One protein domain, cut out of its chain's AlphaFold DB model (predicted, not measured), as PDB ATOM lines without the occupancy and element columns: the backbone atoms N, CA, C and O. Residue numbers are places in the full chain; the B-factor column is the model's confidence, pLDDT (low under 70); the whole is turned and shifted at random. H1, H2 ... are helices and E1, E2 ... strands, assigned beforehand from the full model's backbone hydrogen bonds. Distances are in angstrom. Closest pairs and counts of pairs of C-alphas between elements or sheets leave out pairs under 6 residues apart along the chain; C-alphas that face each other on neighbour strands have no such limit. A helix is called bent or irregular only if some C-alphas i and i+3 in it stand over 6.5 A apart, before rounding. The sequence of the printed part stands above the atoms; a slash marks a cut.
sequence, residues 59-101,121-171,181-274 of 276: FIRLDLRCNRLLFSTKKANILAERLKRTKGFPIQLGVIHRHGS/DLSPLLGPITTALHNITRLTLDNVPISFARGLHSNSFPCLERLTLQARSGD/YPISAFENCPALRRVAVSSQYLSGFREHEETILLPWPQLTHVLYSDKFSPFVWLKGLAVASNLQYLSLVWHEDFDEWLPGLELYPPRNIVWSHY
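What this domain is: This is residues 59 to 101, 121 to 171 and 181 to 274 of the 276 residues of an uncharacterized protein of Coprinopsis marcescibilis (UniProt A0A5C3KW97). The chain winds in stacked turns along a shallow arc: eight strands, E1 to E8, stand side by side in one curled sheet on the concave side, while H1 to H4 and long loops run back on the convex side. H1 and H2 pack along the sheet near its E1 end, the unnamed stretches 181 to 193 and 199 to 220 fill in for helices further along, and a loose turn with H5 lies at the E8 end. The 188 printed residues hold five named helices and eight named strands, in the order E1 H1 E2 H2 E3 H3 E4 E5 E6 H4 E7 H5 E8; the sheet's order is E1 E2 E3 E4 E5 E6 E7 E8, all parallel. The class is mixed, helices and strands, with under half of the residues in named elements. The whole is compact, with a radius of gyration of the C-alphas of 17.5 A, but its outline is elongated, with spans of 55 by 36 by 29 A.

Where its parts are: E1, residues 59 to 63, begins at C-alpha 59 (28.632, -163.266, 17.392). H1, residues 73 to 85, is 18.5 A long, and E2, residues 91 to 96, is 15.8 A. H2, residues 123 to 135, is 20.0 A long and is followed directly by E3, residues 136 to 142, 16.4 A. H3 is residues 146 to 151, E4 residues 162 to 166, with C-alpha 162 at (16.304, -159.166, 13.759), E5 residues 194 to 198 and E6 residues 221 to 225. H4, residues 230 to 239, is 14.6 A long, and E7, residues 245 to 250, is 16.2 A. H5 is residues 252 to 257, and E8, residues 269 to 273, ends at C-alpha 273 (-1.916, -176.006, 15.710). H2 is irregular, with C-alphas 131 and 134 7.7 A apart, and so is H5, with C-alphas 252 and 255 7.1 A apart; H3 and H4 are only just irregular, at 6.50 A from C-alpha 148 to 151 and 6.6 A from C-alpha 232 to 235.

How they stand to each other: The sheet is twisted, with edge strands E1 and E8. E1 and E2 are parallel at 13 degrees, with N 60 and O 92 2.9 A apart, within hydrogen-bond range. Between E4 and E5, parallel at 6 degrees, N 165 and O 196 are 2.8 A apart. E7 and E8 stand at 23 degrees, with N 270 and O 246 3.4 A apart. H1 is on the sheet at a height of 10.7 A and runs along the strands, at 3 degrees to E1 on the local plane. H2 is on the sheet over E2 and E3. H1 and H2 touch, closest at the C-alphas of Ala 80 and Pro 128, 4.9 A, with a shallow tilt of 10 degrees, the same way. H2 and H3 are close but not clearly touching, with the C-alphas of Ser 123 and Phe 148 7.7 A apart. H3 and H5 are not on the sheet, and H4 only grazes it, with residues 230 to 237. Strand-helix-strand units, two parallel neighbour strands with a helix between, are E1 H1 E2, E3 H3 E4, E6 H4 E7 and E7 H5 E8, each with a right-handed crossover. In H1 every O i to N i+4 pair is within hydrogen-bond range; the figures are 4 of 9 in H2, 0 of 2 in H3, 3 of 6 in H4 and 0 of 2 in H5, while O i to N i+3 pairs are 6 of 10 in H2, 2 of 3 in H3 and 1 of 3 in H5.

The domain as a whole: The two C-alphas farthest apart, those of Lys 74 and Gly 260, are 55.7 A apart. Residues 102 to 120 and 172 to 180 are not printed; the gaps are 21.0 A from C-alpha 101 to 121 and 23.5 A from C-alpha 171 to 181. The links E5 to E6 and H5 to E8 are long. The mean pLDDT of the printed part is 82.3, and 46 residues are under 70, among them 66 to 71, 203 to 210 and 251 to 274.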
ATOM      1  N   PHE A  59      29.639-162.532  16.648       92.19
ATOM      2  CA  PHE A  59      28.632-163.266  17.392       92.19
ATOM      3  C   PHE A  59      29.013-163.317  18.867       92.19
ATOM      4  O   PHE A  59      30.043-163.877  19.253       92.19
ATOM      5  N   ILE A  60      28.179-162.721  19.712       91.81
ATOM      6  CA  ILE A  60      28.442-162.605  21.141       91.81
ATOM      7  C   ILE A  60      27.229-163.128  21.893       91.81
ATOM      8  O   ILE A  60      26.169-162.514  21.885       91.81
ATOM      9  N   ARG A  61      27.405-164.242  22.605       90.69
ATOM     10  CA  ARG A  61      26.394-164.785  23.515       90.69
ATOM     11  C   ARG A  61      26.838-164.617  24.961       90.69
ATOM     12  O   ARG A  61      27.917-165.067  25.360       90.69
ATOM     13  N   LEU A  62      25.990-163.991  25.762       88.19
ATOM     14  CA  LEU A  62      26.163-163.809  27.194       88.19
ATOM     15  C   LEU A  62      25.214-164.746  27.925       88.19
ATOM     16  O   LEU A  62      24.007-164.533  27.939       88.19
ATOM     17  N   ASP A  63      25.779-165.779  28.543       87.12
ATOM     18  CA  ASP A  63      25.031-166.689  29.403       87.12
ATOM     19  C   ASP A  63      25.071-166.188  30.858       87.12
ATOM     20  O   ASP A  63      26.134-166.012  31.476       87.12
ATOM     21  N   LEU A  64      23.889-165.917  31.397       82.19
ATOM     22  CA  LEU A  64      23.662-165.320  32.703       82.19
ATOM     23  C   LEU A  64      23.343-166.376  33.765       82.19
ATOM     24  O   LEU A  64      22.635-166.058  34.715       82.19
ATOM     25  N   ARG A  65      23.847-167.615  33.630       80.56
ATOM     26  CA  ARG A  65      23.589-168.694  34.608       80.56
ATOM     27  C   ARG A  65      23.728-168.204  36.049       80.56
ATOM     28  O   ARG A  65      24.801-167.742  36.456       80.56
ATOM     29  N   CYS A  66      22.639-168.351  36.799       57.84
ATOM     30  CA  CYS A  66      22.552-168.066  38.220       57.84
ATOM     31  C   CYS A  66      23.482-168.987  39.010       57.84
ATOM     32  O   CYS A  66      23.188-170.160  39.223       57.84
ATOM     33  N   ASN A  67      24.549-168.417  39.553       50.34
ATOM     34  CA  ASN A  67      24.893-168.738  40.925       50.34
ATOM     35  C   ASN A  67      25.113-167.416  41.654       50.34
ATOM     36  O   ASN A  67      26.170-166.809  41.547       50.34
ATOM     37  N   ARG A  68      24.026-166.970  42.292       50.88
ATOM     38  CA  ARG A  68      23.919-165.925  43.314       50.88
ATOM     39  C   ARG A  68      24.641-164.599  43.029       50.88
ATOM     40  O   ARG A  68      25.832-164.460  43.248       50.88
ATOM     41  N   LEU A  69      23.791-163.614  42.729       49.62
ATOM     42  CA  LEU A  69      23.914-162.207  43.112       49.62
ATOM     43  C   LEU A  69      24.993-161.404  42.369       49.62
ATOM     44  O   LEU A  69      26.191-161.603  42.522       49.62
ATOM     45  N   LEU A  70      24.493-160.410  41.633       57.78
ATOM     46  CA  LEU A  70      25.210-159.345  40.939       57.78
ATOM     47  C   LEU A  70      25.904-159.770  39.648       57.78
ATOM     48  O   LEU A  70      26.799-160.614  39.582       57.78
ATOM     49  N   PHE A  71      25.492-159.095  38.584       67.94
ATOM     50  CA  PHE A  71      26.279-159.022  37.378       67.94
ATOM     51  C   PHE A  71      27.639-158.436  37.738       67.94
ATOM     52  O   PHE A  71      27.760-157.254  38.047       67.94
ATOM     53  N   SER A  72      28.674-159.275  37.757       77.00
ATOM     54  CA  SER A  72      29.996-158.771  38.092       77.00
ATOM     55  C   SER A  72      30.463-157.827  36.991       77.00
ATOM     56  O   SER A  72      30.341-158.118  35.796       77.00
ATOM     57  N   THR A  73      31.072-156.718  37.397       83.19
ATOM     58  CA  THR A  73      31.825-155.809  36.520       83.19
ATOM     59  C   THR A  73      32.788-156.575  35.609       83.19
ATOM     60  O   THR A  73      32.994-156.206  34.459       83.19
ATOM     61  N   LYS A  74      33.296-157.731  36.061       84.44
ATOM     62  CA  LYS A  74      34.085-158.665  35.251       84.44
ATOM     63  C   LYS A  74      33.359-159.142  33.986       84.44
ATOM     64  O   LYS A  74      33.973-159.135  32.921       84.44
ATOM     65  N   LYS A  75      32.084-159.552  34.057       84.88
ATOM     66  CA  LYS A  75      31.322-159.977  32.863       84.88
ATOM     67  C   LYS A  75      31.086-158.804  31.906       84.88
ATOM     68  O   LYS A  75      31.237-158.983  30.700       84.88
ATOM     69  N   ALA A  76      30.778-157.622  32.441       88.38
ATOM     70  CA  ALA A  76      30.628-156.399  31.654       88.38
ATOM     71  C   ALA A  76      31.934-156.015  30.938       88.38
ATOM     72  O   ALA A  76      31.922-155.743  29.741       88.38
ATOM     73  N   ASN A  77      33.077-156.101  31.623       89.75
ATOM     74  CA  ASN A  77      34.392-155.844  31.033       89.75
ATOM     75  C   ASN A  77      34.741-156.866  29.945       89.75
ATOM     76  O   ASN A  77      35.242-156.491  28.891       89.75
ATOM     77  N   ILE A  78      34.436-158.154  30.156       89.19
ATOM     78  CA  ILE A  78      34.619-159.185  29.122       89.19
ATOM     79  C   ILE A  78      33.773-158.863  27.888       89.19
ATOM     80  O   ILE A  78      34.267-158.989  26.768       89.19
ATOM     81  N   LEU A  79      32.519-158.445  28.077       91.56
ATOM     82  CA  LEU A  79      31.663-158.013  26.976       91.56
ATOM     83  C   LEU A  79      32.258-156.798  26.257       91.56
ATOM     84  O   LEU A  79      32.399-156.842  25.040       91.56
ATOM     85  N   ALA A  80      32.655-155.758  26.989       93.81
ATOM     86  CA  ALA A  80      33.250-154.553  26.416       93.81
ATOM     87  C   ALA A  80      34.490-154.876  25.569       93.81
ATOM     88  O   ALA A  80      34.599-154.432  24.430       93.81
ATOM     89  N   GLU A  81      35.394-155.713  26.081       93.19
ATOM     90  CA  GLU A  81      36.591-156.140  25.351       93.19
ATOM     91  C   GLU A  81      36.264-156.935  24.083       93.19
ATOM     92  O   GLU A  81      36.969-156.825  23.082       93.19
ATOM     93  N   ARG A  82      35.181-157.715  24.083       92.75
ATOM     94  CA  ARG A  82      34.714-158.415  22.877       92.75
ATOM     95  C   ARG A  82      34.097-157.464  21.869       92.75
ATOM     96  O   ARG A  82      34.431-157.548  20.693       92.75
ATOM     97  N   LEU A  83      33.255-156.542  22.328       94.75
ATOM     98  CA  LEU A  83      32.638-155.534  21.472       94.75
ATOM     99  C   LEU A  83      33.706-154.670  20.795       94.75
ATOM    100  O   LEU A  83      33.630-154.463  19.589       94.75
ATOM    101  N   LYS A  84      34.774-154.283  21.503       95.06
ATOM    102  CA  LYS A  84      35.925-153.584  20.900       95.06
ATOM    103  C   LYS A  84      36.569-154.368  19.749       95.06
ATOM    104  O   LYS A  84      36.978-153.770  18.757       95.06
ATOM    105  N   ARG A  85      36.637-155.701  19.840       95.31
ATOM    106  CA  ARG A  85      37.238-156.562  18.797       95.31
ATOM    107  C   ARG A  85      36.394-156.679  17.537       95.31
ATOM    108  O   ARG A  85      36.934-157.044  16.499       95.31
ATOM    109  N   THR A  86      35.113-156.325  17.600       95.50
ATOM    110  CA  THR A  86      34.259-156.277  16.407       95.50
ATOM    111  C   THR A  86      34.680-155.173  15.443       95.50
ATOM    112  O   THR A  86      34.327-155.255  14.278       95.50
ATOM    113  N   LYS A  87      35.448-154.160  15.883       95.00
ATOM    114  CA  LYS A  87      35.950-153.057  15.037       95.00
ATOM    115  C   LYS A  87      34.867-152.446  14.123       95.00
ATOM    116  O   LYS A  87      35.151-152.097  12.984       95.00
ATOM    117  N   GLY A  88      33.626-152.356  14.611       94.69
ATOM    118  CA  GLY A  88      32.493-151.802  13.859       94.69
ATOM    119  C   GLY A  88      31.753-152.784  12.944       94.69
ATOM    120  O   GLY A  88      30.819-152.384  12.260       94.69
ATOM    121  N   PHE A  89      32.135-154.062  12.907       95.81
ATOM    122  CA  PHE A  89      31.416-155.068  12.124       95.81
ATOM    123  C   PHE A  89      30.008-155.324  12.685       95.81
ATOM    124  O   PHE A  89      29.814-155.213  13.897       95.81
ATOM    125  N   PRO A  90      29.047-155.743  11.837       96.75
ATOM    126  CA  PRO A  90      27.713-156.147  12.270       96.75
ATOM    127  C   PRO A  90      27.735-157.182  13.400       96.75
ATOM    128  O   PRO A  90      28.372-158.228  13.291       96.75
ATOM    129  N   ILE A  91      27.007-156.905  14.479       96.12
ATOM    130  CA  ILE A  91      27.020-157.711  15.703       96.12
ATOM    131  C   ILE A  91      25.707-158.476  15.847       96.12
ATOM    132  O   ILE A  91      24.616-157.926  15.691       96.12
ATOM    133  N   GLN A  92      25.827-159.746  16.209       95.12
ATOM    134  CA  GLN A  92      24.749-160.607  16.661       95.12
ATOM    135  C   GLN A  92      24.920-160.830  18.164       95.12
ATOM    136  O   GLN A  92      25.800-161.575  18.602       95.12
ATOM    137  N   LEU A  93      24.110-160.135  18.958       94.75
ATOM    138  CA  LEU A  93      24.176-160.160  20.412       94.75
ATOM    139  C   LEU A  93      23.036-161.010  20.977       94.75
ATOM    140  O   LEU A  93      21.864-160.679  20.821       94.75
ATOM    141  N   GLY A  94      23.385-162.080  21.685       93.25
ATOM    142  CA  GLY A  94      22.457-162.877  22.479       93.25
ATOM    143  C   GLY A  94      22.708-162.686  23.970       93.25
ATOM    144  O   GLY A  94      23.819-162.917  24.440       93.25
ATOM    145  N   VAL A  95      21.692-162.315  24.739       91.50
ATOM    146  CA  VAL A  95      21.731-162.261  26.204       91.50
ATOM    147  C   VAL A  95      20.730-163.269  26.731       91.50
ATOM    148  O   VAL A  95      19.557-163.229  26.375       91.50
ATOM    149  N   ILE A  96      21.208-164.212  27.537       89.62
ATOM    150  CA  ILE A  96      20.433-165.399  27.885       89.62
ATOM    151  C   ILE A  96      20.538-165.671  29.359       89.62
ATOM    152  O   ILE A  96      21.609-165.995  29.868       89.62
ATOM    153  N   HIS A  97      19.409-165.607  30.034       86.25
ATOM    154  CA  HIS A  97      19.284-165.999  31.414       86.25
ATOM    155  C   HIS A  97      18.825-167.453  31.486       86.25
ATOM    156  O   HIS A  97      17.732-167.813  31.062       86.25
ATOM    157  N   ARG A  98      19.699-168.335  31.979       83.69
ATOM    158  CA  ARG A  98      19.333-169.726  32.256       83.69
ATOM    159  C   ARG A  98      19.152-169.878  33.754       83.69
ATOM    160  O   ARG A  98      20.121-169.745  34.509       83.69
ATOM    161  N   HIS A  99      17.935-170.208  34.162       74.50
ATOM    162  CA  HIS A  99      17.678-170.665  35.516       74.50
ATOM    163  C   HIS A  99      18.464-171.963  35.743       74.50
ATOM    164  O   HIS A  99      18.482-172.869  34.905       74.50
ATOM    165  N   GLY A 100      19.226-172.013  36.836       67.94
ATOM    166  CA  GLY A 100      20.027-173.184  37.166       67.94
ATOM    167  C   GLY A 100      19.100-174.360  37.452       67.94
ATOM    168  O   GLY A 100      18.474-174.397  38.502       67.94
ATOM    169  N   SER A 101      19.053-175.349  36.558       61.25
ATOM    170  CA  SER A 101      18.188-176.541  36.644       61.25
ATOM    171  C   SER A 101      18.485-177.482  37.829       61.25
ATOM    172  O   SER A 101      18.003-178.610  37.865       61.25
ATOM    173  N   ASP A 121      20.568-157.119  38.487       75.81
ATOM    174  CA  ASP A 121      20.785-155.787  37.949       75.81
ATOM    175  C   ASP A 121      21.626-155.914  36.677       75.81
ATOM    176  O   ASP A 121      22.798-156.288  36.721       75.81
ATOM    177  N   LEU A 122      20.995-155.664  35.532       81.56
ATOM    178  CA  LEU A 122      21.642-155.676  34.223       81.56
ATOM    179  C   LEU A 122      22.248-154.310  33.881       81.56
ATOM    180  O   LEU A 122      22.840-154.173  32.810       81.56
ATOM    181  N   SER A 123      22.154-153.317  34.775       85.00
ATOM    182  CA  SER A 123      22.751-151.996  34.576       85.00
ATOM    183  C   SER A 123      24.239-152.038  34.199       85.00
ATOM    184  O   SER A 123      24.617-151.294  33.291       85.00
ATOM    185  N   PRO A 124      25.088-152.955  34.729       87.38
ATOM    186  CA  PRO A 124      26.497-152.994  34.342       87.38
ATOM    187  C   PRO A 124      26.711-153.386  32.875       87.38
ATOM    188  O   PRO A 124      27.767-153.105  32.311       87.38
ATOM    189  N   LEU A 125      25.730-154.042  32.242       86.25
ATOM    190  CA  LEU A 125      25.784-154.380  30.822       86.25
ATOM    191  C   LEU A 125      25.383-153.225  29.911       86.25
ATOM    192  O   LEU A 125      25.790-153.226  28.748       86.25
ATOM    193  N   LEU A 126      24.607-152.260  30.414       88.75
ATOM    194  CA  LEU A 126      24.109-151.161  29.594       88.75
ATOM    195  C   LEU A 126      25.264-150.354  29.010       88.75
ATOM    196  O   LEU A 126      25.261-150.128  27.814       88.75
ATOM    197  N   GLY A 127      26.287-150.014  29.800       90.75
ATOM    198  CA  GLY A 127      27.441-149.241  29.318       90.75
ATOM    199  C   GLY A 127      28.156-149.879  28.115       90.75
ATOM    200  O   GLY A 127      28.265-149.254  27.063       90.75
ATOM    201  N   PRO A 128      28.629-151.133  28.208       89.69
ATOM    202  CA  PRO A 128      29.234-151.807  27.062       89.69
ATOM    203  C   PRO A 128      28.280-151.936  25.871       89.69
ATOM    204  O   PRO A 128      28.685-151.691  24.738       89.69
ATOM    205  N   ILE A 129      27.014-152.290  26.114       89.69
ATOM    206  CA  ILE A 129      26.037-152.491  25.040       89.69
ATOM    207  C   ILE A 129      25.752-151.172  24.325       89.69
ATOM    208  O   ILE A 129      25.787-151.162  23.097       89.69
ATOM    209  N   THR A 130      25.567-150.065  25.057       91.75
ATOM    210  CA  THR A 130      25.255-148.744  24.491       91.75
ATOM    211  C   THR A 130      26.310-148.281  23.495       91.75
ATOM    212  O   THR A 130      25.959-147.774  22.431       91.75
ATOM    213  N   THR A 131      27.590-148.553  23.766       92.44
ATOM    214  CA  THR A 131      28.682-148.214  22.834       92.44
ATOM    215  C   THR A 131      28.628-148.969  21.507       92.44
ATOM    216  O   THR A 131      29.150-148.483  20.506       92.44
ATOM    217  N   ALA A 132      27.987-150.137  21.473       93.62
ATOM    218  CA  ALA A 132      27.958-151.013  20.310       93.62
ATOM    219  C   ALA A 132      26.597-151.069  19.604       93.62
ATOM    220  O   ALA A 132      26.503-151.702  18.552       93.62
ATOM    221  N   LEU A 133      25.558-150.415  20.142       92.75
ATOM    222  CA  LEU A 133      24.182-150.535  19.643       92.75
ATOM    223  C   LEU A 133      24.048-150.237  18.144       92.75
ATOM    224  O   LEU A 133      23.296-150.917  17.449       92.75
ATOM    225  N   HIS A 134      24.815-149.267  17.641       95.62
ATOM    226  CA  HIS A 134      24.791-148.858  16.237       95.62
ATOM    227  C   HIS A 134      25.226-149.961  15.260       95.62
ATOM    228  O   HIS A 134      24.889-149.878  14.087       95.62
ATOM    229  N   ASN A 135      25.910-151.007  15.734       96.88
ATOM    230  CA  ASN A 135      26.343-152.137  14.906       96.88
ATOM    231  C   ASN A 135      25.534-153.413  15.162       96.88
ATOM    232  O   ASN A 135      25.749-154.414  14.480       96.88
ATOM    233  N   ILE A 136      24.627-153.429  16.146       97.31
ATOM    234  CA  ILE A 136      23.837-154.626  16.451       97.31
ATOM    235  C   ILE A 136      22.806-154.828  15.341       97.31
ATOM    236  O   ILE A 136      21.870-154.049  15.209       97.31
ATOM    237  N   THR A 137      22.971-155.906  14.574       97.56
ATOM    238  CA  THR A 137      22.040-156.329  13.514       97.56
ATOM    239  C   THR A 137      21.085-157.412  13.979       97.56
ATOM    240  O   THR A 137      19.977-157.535  13.456       97.56
ATOM    241  N   ARG A 138      21.477-158.194  14.990       96.81
ATOM    242  CA  ARG A 138      20.604-159.189  15.614       96.81
ATOM    243  C   ARG A 138      20.690-159.098  17.125       96.81
ATOM    244  O   ARG A 138      21.788-159.148  17.677       96.81
ATOM    245  N   LEU A 139      19.538-159.010  17.777       95.94
ATOM    246  CA  LEU A 139      19.419-159.008  19.228       95.94
ATOM    247  C   LEU A 139      18.532-160.169  19.665       95.94
ATOM    248  O   LEU A 139      17.394-160.286  19.222       95.94
ATOM    249  N   THR A 140      19.049-161.025  20.540       94.38
ATOM    250  CA  THR A 140      18.284-162.102  21.179       94.38
ATOM    251  C   THR A 140      18.302-161.911  22.684       94.38
ATOM    252  O   THR A 140      19.373-161.868  23.286       94.38
ATOM    253  N   LEU A 141      17.128-161.813  23.290       92.75
ATOM    254  CA  LEU A 141      16.918-161.758  24.730       92.75
ATOM    255  C   LEU A 141      16.125-163.011  25.127       92.75
ATOM    256  O   LEU A 141      14.968-163.136  24.747       92.75
ATOM    257  N   ASP A 142      16.757-163.947  25.835       91.00
ATOM    258  CA  ASP A 142      16.148-165.220  26.267       91.00
ATOM    259  C   ASP A 142      16.085-165.265  27.802       91.00
ATOM    260  O   ASP A 142      17.118-165.269  28.477       91.00
ATOM    261  N   ASN A 143      14.870-165.236  28.353       87.62
ATOM    262  CA  ASN A 143      14.524-165.071  29.773       87.62
ATOM    263  C   ASN A 143      15.139-163.827  30.427       87.62
ATOM    264  O   ASN A 143      15.388-163.788  31.632       87.62
ATOM    265  N   VAL A 144      15.421-162.796  29.634       86.62
ATOM    266  CA  VAL A 144      15.938-161.523  30.140       86.62
ATOM    267  C   VAL A 144      14.755-160.606  30.450       86.62
ATOM    268  O   VAL A 144      13.903-160.434  29.576       86.62
ATOM    269  N   PRO A 145      14.679-159.975  31.637       84.31
ATOM    270  CA  PRO A 145      13.629-159.008  31.931       84.31
ATOM    271  C   PRO A 145      13.633-157.869  30.911       84.31
ATOM    272  O   PRO A 145      14.636-157.171  30.747       84.31
ATOM    273  N   ILE A 146      12.501-157.638  30.246       83.69
ATOM    274  CA  ILE A 146      12.422-156.642  29.171       83.69
ATOM    275  C   ILE A 146      12.581-155.203  29.672       83.69
ATOM    276  O   ILE A 146      12.945-154.312  28.911       83.69
ATOM    277  N   SER A 147      12.427-154.979  30.983       83.12
ATOM    278  CA  SER A 147      12.774-153.716  31.639       83.12
ATOM    279  C   SER A 147      14.217-153.277  31.372       83.12
ATOM    280  O   SER A 147      14.502-152.088  31.466       83.12
ATOM    281  N   PHE A 148      15.112-154.201  31.002       83.69
ATOM    282  CA  PHE A 148      16.452-153.889  30.502       83.69
ATOM    283  C   PHE A 148      16.434-152.902  29.325       83.69
ATOM    284  O   PHE A 148      17.247-151.983  29.280       83.69
ATOM    285  N   ALA A 149      15.481-153.051  28.402       88.19
ATOM    286  CA  ALA A 149      15.359-152.187  27.235       88.19
ATOM    287  C   ALA A 149      14.751-150.813  27.566       88.19
ATOM    288  O   ALA A 149      14.849-149.898  26.761       88.19
ATOM    289  N   ARG A 150      14.159-150.624  28.752       86.94
ATOM    290  CA  ARG A 150      13.498-149.362  29.124       86.94
ATOM    291  C   ARG A 150      14.469-148.191  29.283       86.94
ATOM    292  O   ARG A 150      14.078-147.049  29.096       86.94
ATOM    293  N   GLY A 151      15.723-148.470  29.634       84.94
ATOM    294  CA  GLY A 151      16.767-147.444  29.714       84.94
ATOM    295  C   GLY A 151      17.324-147.017  28.352       84.94
ATOM    296  O   GLY A 151      18.240-146.201  28.317       84.94
ATOM    297  N   LEU A 152      16.833-147.592  27.250       92.31
ATOM    298  CA  LEU A 152      17.325-147.333  25.901       92.31
ATOM    299  C   LEU A 152      16.389-146.367  25.166       92.31
ATOM    300  O   LEU A 152      15.177-146.373  25.369       92.31
ATOM    301  N   HIS A 153      16.964-145.539  24.296       94.44
ATOM    302  CA  HIS A 153      16.211-144.600  23.468       94.44
ATOM    303  C   HIS A 153      15.589-145.323  22.265       94.44
ATOM    304  O   HIS A 153      16.103-146.342  21.814       94.44
ATOM    305  N   SER A 154      14.531-144.764  21.676       94.50
ATOM    306  CA  SER A 154      13.865-145.368  20.510       94.50
ATOM    307  C   SER A 154      14.750-145.501  19.269       94.50
ATOM    308  O   SER A 154      14.542-146.392  18.453       94.50
ATOM    309  N   ASN A 155      15.791-144.672  19.166       94.00
ATOM    310  CA  ASN A 155      16.780-144.699  18.084       94.00
ATOM    311  C   ASN A 155      18.057-145.462  18.470       94.00
ATOM    312  O   ASN A 155      19.095-145.301  17.828       94.00
ATOM    313  N   SER A 156      18.024-146.250  19.549       95.00
ATOM    314  CA  SER A 156      19.207-146.951  20.043       95.00
ATOM    315  C   SER A 156      19.767-147.938  19.020       95.00
ATOM    316  O   SER A 156      20.978-148.100  18.965       95.00
ATOM    317  N   PHE A 157      18.928-148.551  18.185       97.00
ATOM    318  CA  PHE A 157      19.310-149.669  17.323       97.00
ATOM    319  C   PHE A 157      19.105-149.381  15.818       97.00
ATOM    320  O   PHE A 157      18.234-149.979  15.183       97.00
ATOM    321  N   PRO A 158      19.909-148.496  15.200       97.50
ATOM    322  CA  PRO A 158      19.715-148.096  13.803       97.50
ATOM    323  C   PRO A 158      19.886-149.251  12.800       97.50
ATOM    324  O   PRO A 158      19.204-149.282  11.780       97.50
ATOM    325  N   CYS A 159      20.759-150.217  13.099       97.94
ATOM    326  CA  CYS A 159      21.090-151.335  12.209       97.94
ATOM    327  C   CYS A 159      20.386-152.651  12.573       97.94
ATOM    328  O   CYS A 159      20.672-153.674  11.959       97.94
ATOM    329  N   LEU A 160      19.497-152.664  13.571       98.19
ATOM    330  CA  LEU A 160      18.883-153.903  14.047       98.19
ATOM    331  C   LEU A 160      17.899-154.449  13.019       98.19
ATOM    332  O   LEU A 160      16.859-153.855  12.786       98.19
ATOM    333  N   GLU A 161      18.215-155.609  12.450       98.19
ATOM    334  CA  GLU A 161      17.410-156.302  11.443       98.19
ATOM    335  C   GLU A 161      16.509-157.381  12.044       98.19
ATOM    336  O   GLU A 161      15.425-157.659  11.511       98.19
ATOM    337  N   ARG A 162      16.977-158.026  13.123       97.69
ATOM    338  CA  ARG A 162      16.304-159.166  13.759       97.69
ATOM    339  C   ARG A 162      16.251-159.018  15.271       97.69
ATOM    340  O   ARG A 162      17.292-158.902  15.917       97.69
ATOM    341  N   LEU A 163      15.049-159.104  15.819       96.88
ATOM    342  CA  LEU A 163      14.795-159.069  17.251       96.88
ATOM    343  C   LEU A 163      14.136-160.376  17.690       96.88
ATOM    344  O   LEU A 163      13.105-160.754  17.141       96.88
ATOM    345  N   THR A 164      14.706-161.030  18.696       94.94
ATOM    346  CA  THR A 164      14.125-162.215  19.334       94.94
ATOM    347  C   THR A 164      13.975-161.955  20.825       94.94
ATOM    348  O   THR A 164      14.966-161.710  21.511       94.94
ATOM    349  N   LEU A 165      12.749-162.033  21.326       93.31
ATOM    350  CA  LEU A 165      12.384-161.892  22.730       93.31
ATOM    351  C   LEU A 165      11.718-163.194  23.168       93.31
ATOM    352  O   LEU A 165      10.537-163.408  22.913       93.31
ATOM    353  N   GLN A 166      12.471-164.081  23.810       90.88
ATOM    354  CA  GLN A 166      11.971-165.371  24.278       90.88
ATOM    355  C   GLN A 166      11.906-165.427  25.803       90.88
ATOM    356  O   GLN A 166      12.841-165.013  26.481       90.88
ATOM    357  N   ALA A 167      10.808-165.940  26.341       86.38
ATOM    358  CA  ALA A 167      10.632-166.176  27.762       86.38
ATOM    359  C   ALA A 167      10.075-167.593  27.956       86.38
ATOM    360  O   ALA A 167       9.322-168.088  27.119       86.38
ATOM    361  N   ARG A 168      10.516-168.297  28.997       80.44
ATOM    362  CA  ARG A 168      10.197-169.711  29.222       80.44
ATOM    363  C   ARG A 168       8.989-169.868  30.126       80.44
ATOM    364  O   ARG A 168       8.928-169.310  31.216       80.44
ATOM    365  N   SER A 169       8.025-170.665  29.669       63.97
ATOM    366  CA  SER A 169       6.831-171.044  30.435       63.97
ATOM    367  C   SER A 169       7.217-171.834  31.680       63.97
ATOM    368  O   SER A 169       7.926-172.833  31.570       63.97
ATOM    369  N   GLY A 170       6.783-171.370  32.854       63.31
ATOM    370  CA  GLY A 170       6.961-172.062  34.134       63.31
ATOM    371  C   GLY A 170       7.976-171.442  35.095       63.31
ATOM    372  O   GLY A 170       8.006-171.839  36.255       63.31
ATOM    373  N   ASP A 171       8.764-170.457  34.663       54.56
ATOM    374  CA  ASP A 171       9.302-169.493  35.618       54.56
ATOM    375  C   ASP A 171       8.176-168.489  35.867       54.56
ATOM    376  O   ASP A 171       7.719-167.844  34.920       54.56
ATOM    377  N   TYR A 181       4.425-147.660  31.191       83.38
ATOM    378  CA  TYR A 181       5.078-147.092  30.018       83.38
ATOM    379  C   TYR A 181       5.504-148.178  29.033       83.38
ATOM    380  O   TYR A 181       6.177-149.136  29.446       83.38
ATOM    381  N   PRO A 182       5.175-147.998  27.742       88.75
ATOM    382  CA  PRO A 182       5.582-148.907  26.688       88.75
ATOM    383  C   PRO A 182       7.100-148.851  26.476       88.75
ATOM    384  O   PRO A 182       7.775-147.870  26.799       88.75
ATOM    385  N   ILE A 183       7.659-149.923  25.925       90.81
ATOM    386  CA  ILE A 183       9.084-150.034  25.616       90.81
ATOM    387  C   ILE A 183       9.295-149.517  24.198       90.81
ATOM    388  O   ILE A 183       9.054-150.227  23.224       90.81
ATOM    389  N   SER A 184       9.757-148.272  24.099       94.69
ATOM    390  CA  SER A 184       9.980-147.577  22.827       94.69
ATOM    391  C   SER A 184      11.342-147.856  22.194       94.69
ATOM    392  O   SER A 184      11.573-147.452  21.063       94.69
ATOM    393  N   ALA A 185      12.241-148.579  22.871       95.62
ATOM    394  CA  ALA A 185      13.609-148.844  22.409       95.62
ATOM    395  C   ALA A 185      13.709-149.461  21.002       95.62
ATOM    396  O   ALA A 185      14.753-149.352  20.360       95.62
ATOM    397  N   PHE A 186      12.644-150.121  20.542       96.44
ATOM    398  CA  PHE A 186      12.584-150.772  19.238       96.44
ATOM    399  C   PHE A 186      11.723-150.026  18.213       96.44
ATOM    400  O   PHE A 186      11.745-150.400  17.046       96.44
ATOM    401  N   GLU A 187      11.023-148.964  18.620       96.00
ATOM    402  CA  GLU A 187      10.023-148.249  17.820       96.00
ATOM    403  C   GLU A 187      10.603-147.698  16.515       96.00
ATOM    404  O   GLU A 187      10.026-147.890  15.450       96.00
ATOM    405  N   ASN A 188      11.788-147.085  16.581       96.56
ATOM    406  CA  ASN A 188      12.419-146.398  15.454       96.56
ATOM    407  C   ASN A 188      13.646-147.158  14.934       96.56
ATOM    408  O   ASN A 188      14.678-146.559  14.638       96.56
ATOM    409  N   CYS A 189      13.570-148.486  14.834       97.69
ATOM    410  CA  CYS A 189      14.642-149.297  14.247       97.69
ATOM    411  C   CYS A 189      14.443-149.417  12.726       97.69
ATOM    412  O   CYS A 189      13.744-150.335  12.304       97.69
ATOM    413  N   PRO A 190      15.035-148.570  11.859       97.62
ATOM    414  CA  PRO A 190      14.688-148.501  10.431       97.62
ATOM    415  C   PRO A 190      15.068-149.759   9.636       97.62
ATOM    416  O   PRO A 190      14.513-150.022   8.566       97.62
ATOM    417  N   ALA A 191      16.005-150.560  10.147       98.00
ATOM    418  CA  ALA A 191      16.428-151.818   9.541       98.00
ATOM    419  C   ALA A 191      15.615-153.032  10.024       98.00
ATOM    420  O   ALA A 191      15.761-154.112   9.456       98.00
ATOM    421  N   LEU A 192      14.747-152.888  11.036       98.25
ATOM    422  CA  LEU A 192      14.082-154.030  11.664       98.25
ATOM    423  C   LEU A 192      13.072-154.653  10.705       98.25
ATOM    424  O   LEU A 192      12.121-154.004  10.269       98.25
ATOM    425  N   ARG A 193      13.297-155.918  10.346       97.94
ATOM    426  CA  ARG A 193      12.451-156.666   9.403       97.94
ATOM    427  C   ARG A 193      11.875-157.931  10.010       97.94
ATOM    428  O   ARG A 193      10.867-158.418   9.501       97.94
ATOM    429  N   ARG A 194      12.523-158.500  11.029       97.69
ATOM    430  CA  ARG A 194      12.146-159.797  11.600       97.69
ATOM    431  C   ARG A 194      12.029-159.695  13.106       97.69
ATOM    432  O   ARG A 194      12.981-159.289  13.771       97.69
ATOM    433  N   VAL A 195      10.882-160.091  13.628       96.00
ATOM    434  CA  VAL A 195      10.584-160.047  15.054       96.00
ATOM    435  C   VAL A 195      10.066-161.413  15.479       96.00
ATOM    436  O   VAL A 195       9.181-161.967  14.835       96.00
ATOM    437  N   ALA A 196      10.634-161.954  16.548       94.44
ATOM    438  CA  ALA A 196      10.152-163.143  17.230       94.44
ATOM    439  C   ALA A 196       9.892-162.791  18.698       94.44
ATOM    440  O   ALA A 196      10.810-162.323  19.371       94.44
ATOM    441  N   VAL A 197       8.667-162.973  19.195       92.25
ATOM    442  CA  VAL A 197       8.282-162.595  20.566       92.25
ATOM    443  C   VAL A 197       7.487-163.715  21.229       92.25
ATOM    444  O   VAL A 197       6.583-164.284  20.627       92.25
ATOM    445  N   SER A 198       7.832-164.015  22.479       89.19
ATOM    446  CA  SER A 198       7.082-164.899  23.371       89.19
ATOM    447  C   SER A 198       5.956-164.150  24.082       89.19
ATOM    448  O   SER A 198       6.125-162.986  24.473       89.19
ATOM    449  N   SER A 199       4.831-164.827  24.319       81.56
ATOM    450  CA  SER A 199       3.654-164.229  24.958       81.56
ATOM    451  C   SER A 199       3.899-163.632  26.340       81.56
ATOM    452  O   SER A 199       3.214-162.688  26.736       81.56
ATOM    453  N   GLN A 200       4.900-164.111  27.076       78.62
ATOM    454  CA  GLN A 200       5.139-163.637  28.442       78.62
ATOM    455  C   GLN A 200       5.648-162.201  28.508       78.62
ATOM    456  O   GLN A 200       5.454-161.510  29.506       78.62
ATOM    457  N   TYR A 201       6.267-161.715  27.432       76.06
ATOM    458  CA  TYR A 201       6.638-160.305  27.334       76.06
ATOM    459  C   TYR A 201       5.427-159.377  27.164       76.06
ATOM    460  O   TYR A 201       5.568-158.153  27.170       76.06
ATOM    461  N   LEU A 202       4.234-159.960  27.038       71.69
ATOM    462  CA  LEU A 202       2.976-159.278  26.765       71.69
ATOM    463  C   LEU A 202       1.926-159.550  27.853       71.69
ATOM    464  O   LEU A 202       1.059-158.716  28.079       71.69
ATOM    465  N   SER A 203       2.020-160.674  28.574       58.88
ATOM    466  CA  SER A 203       0.993-161.167  29.509       58.88
ATOM    467  C   SER A 203       0.872-160.408  30.843       58.88
ATOM    468  O   SER A 203       0.157-160.852  31.738       58.88
ATOM    469  N   GLY A 204       1.575-159.287  31.024       56.34
ATOM    470  CA  GLY A 204       1.614-158.543  32.292       56.34
ATOM    471  C   GLY A 204       0.625-157.380  32.420       56.34
ATOM    472  O   GLY A 204       0.514-156.801  33.503       56.34
ATOM    473  N   PHE A 205      -0.070-157.007  31.344       54.38
ATOM    474  CA  PHE A 205      -0.805-155.744  31.277       54.38
ATOM    475  C   PHE A 205      -2.267-155.954  30.898       54.38
ATOM    476  O   PHE A 205      -2.621-156.909  30.212       54.38
ATOM    477  N   ARG A 206      -3.126-155.062  31.407       58.44
ATOM    478  CA  ARG A 206      -4.546-155.017  31.041       58.44
ATOM    479  C   ARG A 206      -4.658-154.906  29.520       58.44
ATOM    480  O   ARG A 206      -3.771-154.343  28.891       58.44
ATOM    481  N   GLU A 207      -5.756-155.409  28.969       58.44
ATOM    482  CA  GLU A 207      -6.038-155.665  27.545       58.44
ATOM    483  C   GLU A 207      -5.806-154.499  26.551       58.44
ATOM    484  O   GLU A 207      -6.165-154.624  25.382       58.44
ATOM    485  N   HIS A 208      -5.292-153.334  26.959       52.91
ATOM    486  CA  HIS A 208      -5.351-152.091  26.182       52.91
ATOM    487  C   HIS A 208      -4.005-151.380  25.946       52.91
ATOM    488  O   HIS A 208      -4.002-150.388  25.220       52.91
ATOM    489  N   GLU A 209      -2.870-151.859  26.474       63.28
ATOM    490  CA  GLU A 209      -1.572-151.176  26.304       63.28
ATOM    491  C   GLU A 209      -0.527-152.062  25.607       63.28
ATOM    492  O   GLU A 209      -0.176-153.143  26.080       63.28
ATOM    493  N   GLU A 210      -0.014-151.590  24.464       61.53
ATOM    494  CA  GLU A 210       1.114-152.212  23.767       61.53
ATOM    495  C   GLU A 210       2.374-152.090  24.627       61.53
ATOM    496  O   GLU A 210       2.843-150.994  24.922       61.53
ATOM    497  N   THR A 211       2.950-153.217  25.041       77.81
ATOM    498  CA  THR A 211       4.120-153.204  25.929       77.81
ATOM    499  C   THR A 211       5.417-152.898  25.194       77.81
ATOM    500  O   THR A 211       6.377-152.433  25.807       77.81
ATOM    501  N   ILE A 212       5.463-153.159  23.888       90.31
ATOM    502  CA  ILE A 212       6.645-153.007  23.046       90.31
ATOM    503  C   ILE A 212       6.206-152.323  21.762       90.31
ATOM    504  O   ILE A 212       5.419-152.882  21.002       90.31
ATOM    505  N   LEU A 213       6.743-151.134  21.514       93.06
ATOM    506  CA  LEU A 213       6.491-150.421  20.270       93.06
ATOM    507  C   LEU A 213       7.441-150.953  19.199       93.06
ATOM    508  O   LEU A 213       8.653-151.052  19.417       93.06
ATOM    509  N   LEU A 214       6.882-151.314  18.047       95.31
ATOM    510  CA  LEU A 214       7.608-151.879  16.915       95.31
ATOM    511  C   LEU A 214       7.314-151.074  15.637       95.31
ATOM    512  O   LEU A 214       6.209-150.554  15.481       95.31
ATOM    513  N   PRO A 215       8.255-151.018  14.678       96.81
ATOM    514  CA  PRO A 215       8.078-150.352  13.394       96.81
ATOM    515  C   PRO A 215       7.278-151.258  12.450       96.81
ATOM    516  O   PRO A 215       7.791-151.778  11.459       96.81
ATOM    517  N   TRP A 216       6.012-151.488  12.780       95.56
ATOM    518  CA  TRP A 216       5.138-152.443  12.101       95.56
ATOM    519  C   TRP A 216       5.108-152.350  10.569       95.56
ATOM    520  O   TRP A 216       5.237-153.402   9.939       95.56
ATOM    521  N   PRO A 217       5.033-151.158   9.936       96.94
ATOM    522  CA  PRO A 217       4.913-151.059   8.481       96.94
ATOM    523  C   PRO A 217       6.055-151.707   7.695       96.94
ATOM    524  O   PRO A 217       5.863-152.102   6.551       96.94
ATOM    525  N   GLN A 218       7.246-151.839   8.279       97.62
ATOM    526  CA  GLN A 218       8.423-152.419   7.617       97.62
ATOM    527  C   GLN A 218       8.710-153.869   8.033       97.62
ATOM    528  O   GLN A 218       9.639-154.483   7.500       97.62
ATOM    529  N   LEU A 219       7.959-154.429   8.985       97.38
ATOM    530  CA  LEU A 219       8.153-155.818   9.385       97.38
ATOM    531  C   LEU A 219       7.746-156.750   8.243       97.38
ATOM    532  O   LEU A 219       6.699-156.599   7.628       97.38
ATOM    533  N   THR A 220       8.602-157.734   7.983       97.25
ATOM    534  CA  THR A 220       8.396-158.760   6.951       97.25
ATOM    535  C   THR A 220       8.132-160.127   7.563       97.25
ATOM    536  O   THR A 220       7.439-160.934   6.961       97.25
ATOM    537  N   HIS A 221       8.683-160.400   8.748       96.44
ATOM    538  CA  HIS A 221       8.519-161.672   9.441       96.44
ATOM    539  C   HIS A 221       8.148-161.403  10.893       96.44
ATOM    540  O   HIS A 221       8.915-160.758  11.612       96.44
ATOM    541  N   VAL A 222       7.005-161.928  11.319       93.94
ATOM    542  CA  VAL A 222       6.560-161.879  12.711       93.94
ATOM    543  C   VAL A 222       6.313-163.303  13.184       93.94
ATOM    544  O   VAL A 222       5.519-164.041  12.602       93.94
ATOM    545  N   LEU A 223       7.051-163.704  14.212       92.88
ATOM    546  CA  LEU A 223       6.914-164.992  14.867       92.88
ATOM    547  C   LEU A 223       6.435-164.755  16.288       92.88
ATOM    548  O   LEU A 223       7.047-164.008  17.050       92.88
ATOM    549  N   TYR A 224       5.361-165.431  16.643       89.31
ATOM    550  CA  TYR A 224       4.829-165.427  17.983       89.31
ATOM    551  C   TYR A 224       4.926-166.832  18.549       89.31
ATOM    552  O   TYR A 224       4.355-167.769  17.986       89.31
ATOM    553  N   SER A 225       5.674-166.984  19.636       81.81
ATOM    554  CA  SER A 225       5.692-168.228  20.396       81.81
ATOM    555  C   SER A 225       4.785-168.077  21.613       81.81
ATOM    556  O   SER A 225       4.762-167.019  22.238       81.81
ATOM    557  N   ASP A 226       4.092-169.150  21.984       79.75
ATOM    558  CA  ASP A 226       3.233-169.250  23.175       79.75
ATOM    559  C   ASP A 226       1.826-168.636  23.027       79.75
ATOM    560  O   ASP A 226       1.396-168.277  21.936       79.75
ATOM    561  N   LYS A 227       1.069-168.596  24.135       74.25
ATOM    562  CA  LYS A 227      -0.362-168.242  24.183       74.25
ATOM    563  C   LYS A 227      -0.618-166.816  23.684       74.25
ATOM    564  O   LYS A 227      -0.312-165.857  24.389       74.25
ATOM    565  N   PHE A 228      -1.181-166.687  22.488       68.88
ATOM    566  CA  PHE A 228      -1.451-165.411  21.830       68.88
ATOM    567  C   PHE A 228      -2.656-164.669  22.424       68.88
ATOM    568  O   PHE A 228      -3.758-165.206  22.465       68.88
ATOM    569  N   SER A 229      -2.453-163.410  22.837       73.62
ATOM    570  CA  SER A 229      -3.552-162.451  23.029       73.62
ATOM    571  C   SER A 229      -3.679-161.586  21.769       73.62
ATOM    572  O   SER A 229      -2.750-160.830  21.455       73.62
ATOM    573  N   PRO A 230      -4.799-161.673  21.035       68.00
ATOM    574  CA  PRO A 230      -4.933-161.063  19.718       68.00
ATOM    575  C   PRO A 230      -4.950-159.546  19.765       68.00
ATOM    576  O   PRO A 230      -4.388-158.889  18.891       68.00
ATOM    577  N   PHE A 231      -5.550-158.974  20.804       72.38
ATOM    578  CA  PHE A 231      -5.858-157.550  20.860       72.38
ATOM    579  C   PHE A 231      -4.621-156.652  20.756       72.38
ATOM    580  O   PHE A 231      -4.687-155.593  20.135       72.38
ATOM    581  N   VAL A 232      -3.482-157.092  21.299       69.00
ATOM    582  CA  VAL A 232      -2.236-156.309  21.295       69.00
ATOM    583  C   VAL A 232      -1.606-156.260  19.901       69.00
ATOM    584  O   VAL A 232      -1.076-155.229  19.500       69.00
ATOM    585  N   TRP A 233      -1.675-157.353  19.138       79.69
ATOM    586  CA  TRP A 233      -0.978-157.453  17.851       79.69
ATOM    587  C   TRP A 233      -1.867-157.076  16.674       79.69
ATOM    588  O   TRP A 233      -1.338-156.648  15.655       79.69
ATOM    589  N   LEU A 234      -3.195-157.171  16.796       84.12
ATOM    590  CA  LEU A 234      -4.112-156.847  15.698       84.12
ATOM    591  C   LEU A 234      -3.939-155.410  15.185       84.12
ATOM    592  O   LEU A 234      -3.948-155.202  13.975       84.12
ATOM    593  N   LYS A 235      -3.710-154.430  16.073       85.50
ATOM    594  CA  LYS A 235      -3.459-153.032  15.669       85.50
ATOM    595  C   LYS A 235      -2.184-152.897  14.838       85.50
ATOM    596  O   LYS A 235      -2.197-152.280  13.778       85.50
ATOM    597  N   GLY A 236      -1.102-153.514  15.301       88.69
ATOM    598  CA  GLY A 236       0.173-153.525  14.597       88.69
ATOM    599  C   GLY A 236       0.131-154.291  13.276       88.69
ATOM    600  O   GLY A 236       0.623-153.816  12.255       88.69
ATOM    601  N   LEU A 237      -0.524-155.452  13.267       89.88
ATOM    602  CA  LEU A 237      -0.718-156.269  12.070       89.88
ATOM    603  C   LEU A 237      -1.559-155.539  11.018       89.88
ATOM    604  O   LEU A 237      -1.243-155.639   9.834       89.88
ATOM    605  N   ALA A 238      -2.562-154.754  11.427       90.38
ATOM    606  CA  ALA A 238      -3.375-153.954  10.511       90.38
ATOM    607  C   ALA A 238      -2.558-152.906   9.729       90.38
ATOM    608  O   ALA A 238      -2.955-152.520   8.632       90.38
ATOM    609  N   VAL A 239      -1.411-152.466  10.261       93.50
ATOM    610  CA  VAL A 239      -0.510-151.506   9.597       93.50
ATOM    611  C   VAL A 239       0.762-152.151   9.029       93.50
ATOM    612  O   VAL A 239       1.585-151.454   8.435       93.50
ATOM    613  N   ALA A 240       0.940-153.470   9.168       94.75
ATOM    614  CA  ALA A 240       2.120-154.206   8.711       94.75
ATOM    615  C   ALA A 240       2.070-154.508   7.199       94.75
ATOM    616  O   ALA A 240       1.969-155.656   6.768       94.75
ATOM    617  N   SER A 241       2.154-153.464   6.373       95.38
ATOM    618  CA  SER A 241       1.986-153.549   4.912       95.38
ATOM    619  C   SER A 241       3.039-154.396   4.183       95.38
ATOM    620  O   SER A 241       2.777-154.872   3.081       95.38
ATOM    621  N   ASN A 242       4.211-154.613   4.786       96.44
ATOM    622  CA  ASN A 242       5.295-155.424   4.220       96.44
ATOM    623  C   ASN A 242       5.345-156.864   4.761       96.44
ATOM    624  O   ASN A 242       6.326-157.571   4.508       96.44
ATOM    625  N   LEU A 243       4.334-157.308   5.514       96.31
ATOM    626  CA  LEU A 243       4.348-158.618   6.159       96.31
ATOM    627  C   LEU A 243       4.317-159.750   5.118       96.31
ATOM    628  O   LEU A 243       3.373-159.892   4.346       96.31
ATOM    629  N   GLN A 244       5.364-160.573   5.112       95.75
ATOM    630  CA  GLN A 244       5.541-161.710   4.202       95.75
ATOM    631  C   GLN A 244       5.357-163.052   4.905       95.75
ATOM    632  O   GLN A 244       4.992-164.027   4.257       95.75
ATOM    633  N   TYR A 245       5.647-163.106   6.205       94.62
ATOM    634  CA  TYR A 245       5.567-164.309   7.017       94.62
ATOM    635  C   TYR A 245       4.987-163.981   8.388       94.62
ATOM    636  O   TYR A 245       5.498-163.110   9.100       94.62
ATOM    637  N   LEU A 246       3.952-164.721   8.764       92.69
ATOM    638  CA  LEU A 246       3.320-164.643  10.070       92.69
ATOM    639  C   LEU A 246       3.177-166.059  10.622       92.69
ATOM    640  O   LEU A 246       2.572-166.916   9.979       92.69
ATOM    641  N   SER A 247       3.744-166.286  11.804       90.75
ATOM    642  CA  SER A 247       3.588-167.523  12.566       90.75
ATOM    643  C   SER A 247       2.968-167.169  13.902       90.75
ATOM    644  O   SER A 247       3.589-166.466  14.699       90.75
ATOM    645  N   LEU A 248       1.759-167.660  14.135       87.69
ATOM    646  CA  LEU A 248       1.018-167.463  15.374       87.69
ATOM    647  C   LEU A 248       0.714-168.838  15.970       87.69
ATOM    648  O   LEU A 248       0.264-169.735  15.255       87.69
ATOM    649  N   VAL A 249       0.991-169.002  17.262       81.12
ATOM    650  CA  VAL A 249       0.635-170.199  18.029       81.12
ATOM    651  C   VAL A 249      -0.577-169.852  18.891       81.12
ATOM    652  O   VAL A 249      -0.538-168.910  19.680       81.12
ATOM    653  N   TRP A 250      -1.667-170.590  18.710       70.75
ATOM    654  CA  TRP A 250      -2.963-170.333  19.344       70.75
ATOM    655  C   TRP A 250      -3.262-171.457  20.335       70.75
ATOM    656  O   TRP A 250      -2.759-172.570  20.177       70.75
ATOM    657  N   HIS A 251      -4.060-171.159  21.359       65.25
ATOM    658  CA  HIS A 251      -4.620-172.171  22.257       65.25
ATOM    659  C   HIS A 251      -6.019-172.566  21.771       65.25
ATOM    660  O   HIS A 251      -6.673-171.759  21.117       65.25
ATOM    661  N   GLU A 252      -6.478-173.773  22.093       58.12
ATOM    662  CA  GLU A 252      -7.738-174.343  21.581       58.12
ATOM    663  C   GLU A 252      -8.998-173.542  21.978       58.12
ATOM    664  O   GLU A 252      -9.986-173.571  21.259       58.12
ATOM    665  N   ASP A 253      -8.950-172.730  23.039       59.53
ATOM    666  CA  ASP A 253     -10.104-171.941  23.521       59.53
ATOM    667  C   ASP A 253     -10.404-170.684  22.674       59.53
ATOM    668  O   ASP A 253     -11.188-169.818  23.064       59.53
ATOM    669  N   PHE A 254      -9.724-170.515  21.539       54.34
ATOM    670  CA  PHE A 254      -9.785-169.290  20.745       54.34
ATOM    671  C   PHE A 254     -11.036-169.178  19.867       54.34
ATOM    672  O   PHE A 254     -11.462-168.066  19.544       54.34
ATOM    673  N   ASP A 255     -11.643-170.309  19.506       56.22
ATOM    674  CA  ASP A 255     -12.786-170.359  18.588       56.22
ATOM    675  C   ASP A 255     -14.016-169.601  19.127       56.22
ATOM    676  O   ASP A 255     -14.833-169.106  18.350       56.22
ATOM    677  N   GLU A 256     -14.115-169.410  20.446       60.47
ATOM    678  CA  GLU A 256     -15.204-168.660  21.084       60.47
ATOM    679  C   GLU A 256     -15.089-167.130  20.917       60.47
ATOM    680  O   GLU A 256     -16.089-166.417  21.029       60.47
ATOM    681  N   TRP A 257     -13.896-166.604  20.613       55.47
ATOM    682  CA  TRP A 257     -13.608-165.159  20.628       55.47
ATOM    683  C   TRP A 257     -13.608-164.491  19.243       55.47
ATOM    684  O   TRP A 257     -13.468-163.269  19.156       55.47
ATOM    685  N   LEU A 258     -13.774-165.259  18.159       54.25
ATOM    686  CA  LEU A 258     -13.667-164.785  16.769       54.25
ATOM    687  C   LEU A 258     -14.966-164.721  15.930       54.25
ATOM    688  O   LEU A 258     -14.863-164.778  14.700       54.25
ATOM    689  N   PRO A 259     -16.192-164.552  16.460       47.62
ATOM    690  CA  PRO A 259     -17.316-164.313  15.561       47.62
ATOM    691  C   PRO A 259     -17.180-162.918  14.913       47.62
ATOM    692  O   PRO A 259     -17.460-161.900  15.541       47.62
ATOM    693  N   GLY A 260     -16.747-162.864  13.645       55.97
ATOM    694  CA  GLY A 260     -16.842-161.668  12.788       55.97
ATOM    695  C   GLY A 260     -15.538-161.016  12.306       55.97
ATOM    696  O   GLY A 260     -15.607-160.002  11.614       55.97
ATOM    697  N   LEU A 261     -14.356-161.563  12.609       51.88
ATOM    698  CA  LEU A 261     -13.093-161.092  12.017       51.88
ATOM    699  C   LEU A 261     -12.812-161.849  10.708       51.88
ATOM    700  O   LEU A 261     -12.090-162.843  10.691       51.88
ATOM    701  N   GLU A 262     -13.359-161.359   9.592       45.72
ATOM    702  CA  GLU A 262     -12.909-161.746   8.245       45.72
ATOM    703  C   GLU A 262     -11.515-161.154   7.978       45.72
ATOM    704  O   GLU A 262     -11.332-160.197   7.223       45.72
ATOM    705  N   LEU A 263     -10.489-161.697   8.632       54.06
ATOM    706  CA  LEU A 263      -9.117-161.453   8.211       54.06
ATOM    707  C   LEU A 263      -8.912-162.235   6.918       54.06
ATOM    708  O   LEU A 263      -8.734-163.444   6.969       54.06
ATOM    709  N   TYR A 264      -8.933-161.560   5.767       49.34
ATOM    710  CA  TYR A 264      -8.427-162.125   4.514       49.34
ATOM    711  C   TYR A 264      -6.927-162.364   4.702       49.34
ATOM    712  O   TYR A 264      -6.155-161.398   4.690       49.34
ATOM    713  N   PRO A 265      -6.483-163.611   4.941       47.97
ATOM    714  CA  PRO A 265      -5.105-163.828   5.316       47.97
ATOM    715  C   PRO A 265      -4.219-163.533   4.095       47.97
ATOM    716  O   PRO A 265      -4.511-164.023   2.997       47.97
ATOM    717  N   PRO A 266      -3.128-162.754   4.226       54.66
ATOM    718  CA  PRO A 266      -2.100-162.717   3.193       54.66
ATOM    719  C   PRO A 266      -1.653-164.145   2.846       54.66
ATOM    720  O   PRO A 266      -1.617-165.025   3.703       54.66
ATOM    721  N   ARG A 267      -1.299-164.386   1.576       49.12
ATOM    722  CA  ARG A 267      -1.099-165.728   0.976       49.12
ATOM    723  C   ARG A 267      -0.049-166.640   1.653       49.12
ATOM    724  O   ARG A 267       0.076-167.787   1.245       49.12
ATOM    725  N   ASN A 268       0.672-166.167   2.673       52.56
ATOM    726  CA  ASN A 268       1.801-166.847   3.322       52.56
ATOM    727  C   ASN A 268       1.664-166.930   4.859       52.56
ATOM    728  O   ASN A 268       2.659-166.807   5.578       52.56
ATOM    729  N   ILE A 269       0.451-167.098   5.391       64.88
ATOM    730  CA  ILE A 269       0.278-167.383   6.823       64.88
ATOM    731  C   ILE A 269       0.408-168.887   7.055       64.88
ATOM    732  O   ILE A 269      -0.365-169.678   6.513       64.88
ATOM    733  N   VAL A 270       1.391-169.270   7.872       65.12
ATOM    734  CA  VAL A 270       1.536-170.646   8.348       65.12
ATOM    735  C   VAL A 270       0.812-170.748   9.680       65.12
ATOM    736  O   VAL A 270       1.241-170.186  10.687       65.12
ATOM    737  N   TRP A 271      -0.296-171.476   9.670       62.09
ATOM    738  CA  TRP A 271      -1.033-171.837  10.870       62.09
ATOM    739  C   TRP A 271      -0.460-173.147  11.402       62.09
ATOM    740  O   TRP A 271      -0.505-174.167  10.715       62.09
ATOM    741  N   SER A 272       0.115-173.130  12.604       58.22
ATOM    742  CA  SER A 272       0.510-174.354  13.301       58.22
ATOM    743  C   SER A 272      -0.359-174.530  14.536       58.22
ATOM    744  O   SER A 272      -0.258-173.745  15.480       58.22
ATOM    745  N   HIS A 273      -1.196-175.564  14.524       52.53
ATOM    746  CA  HIS A 273      -1.916-176.006  15.710       52.53
ATOM    747  C   HIS A 273      -0.921-176.634  16.684       52.53
ATOM    748  O   HIS A 273      -0.191-177.560  16.324       52.53
ATOM    749  N   TYR A 274      -0.875-176.110  17.906       44.81
ATOM    750  CA  TYR A 274      -0.119-176.717  18.990       44.81
ATOM    751  C   TYR A 274      -1.056-177.647  19.758       44.81
ATOM    752  O   TYR A 274      -1.929-177.175  20.478       44.81
TER     753      TYR A 274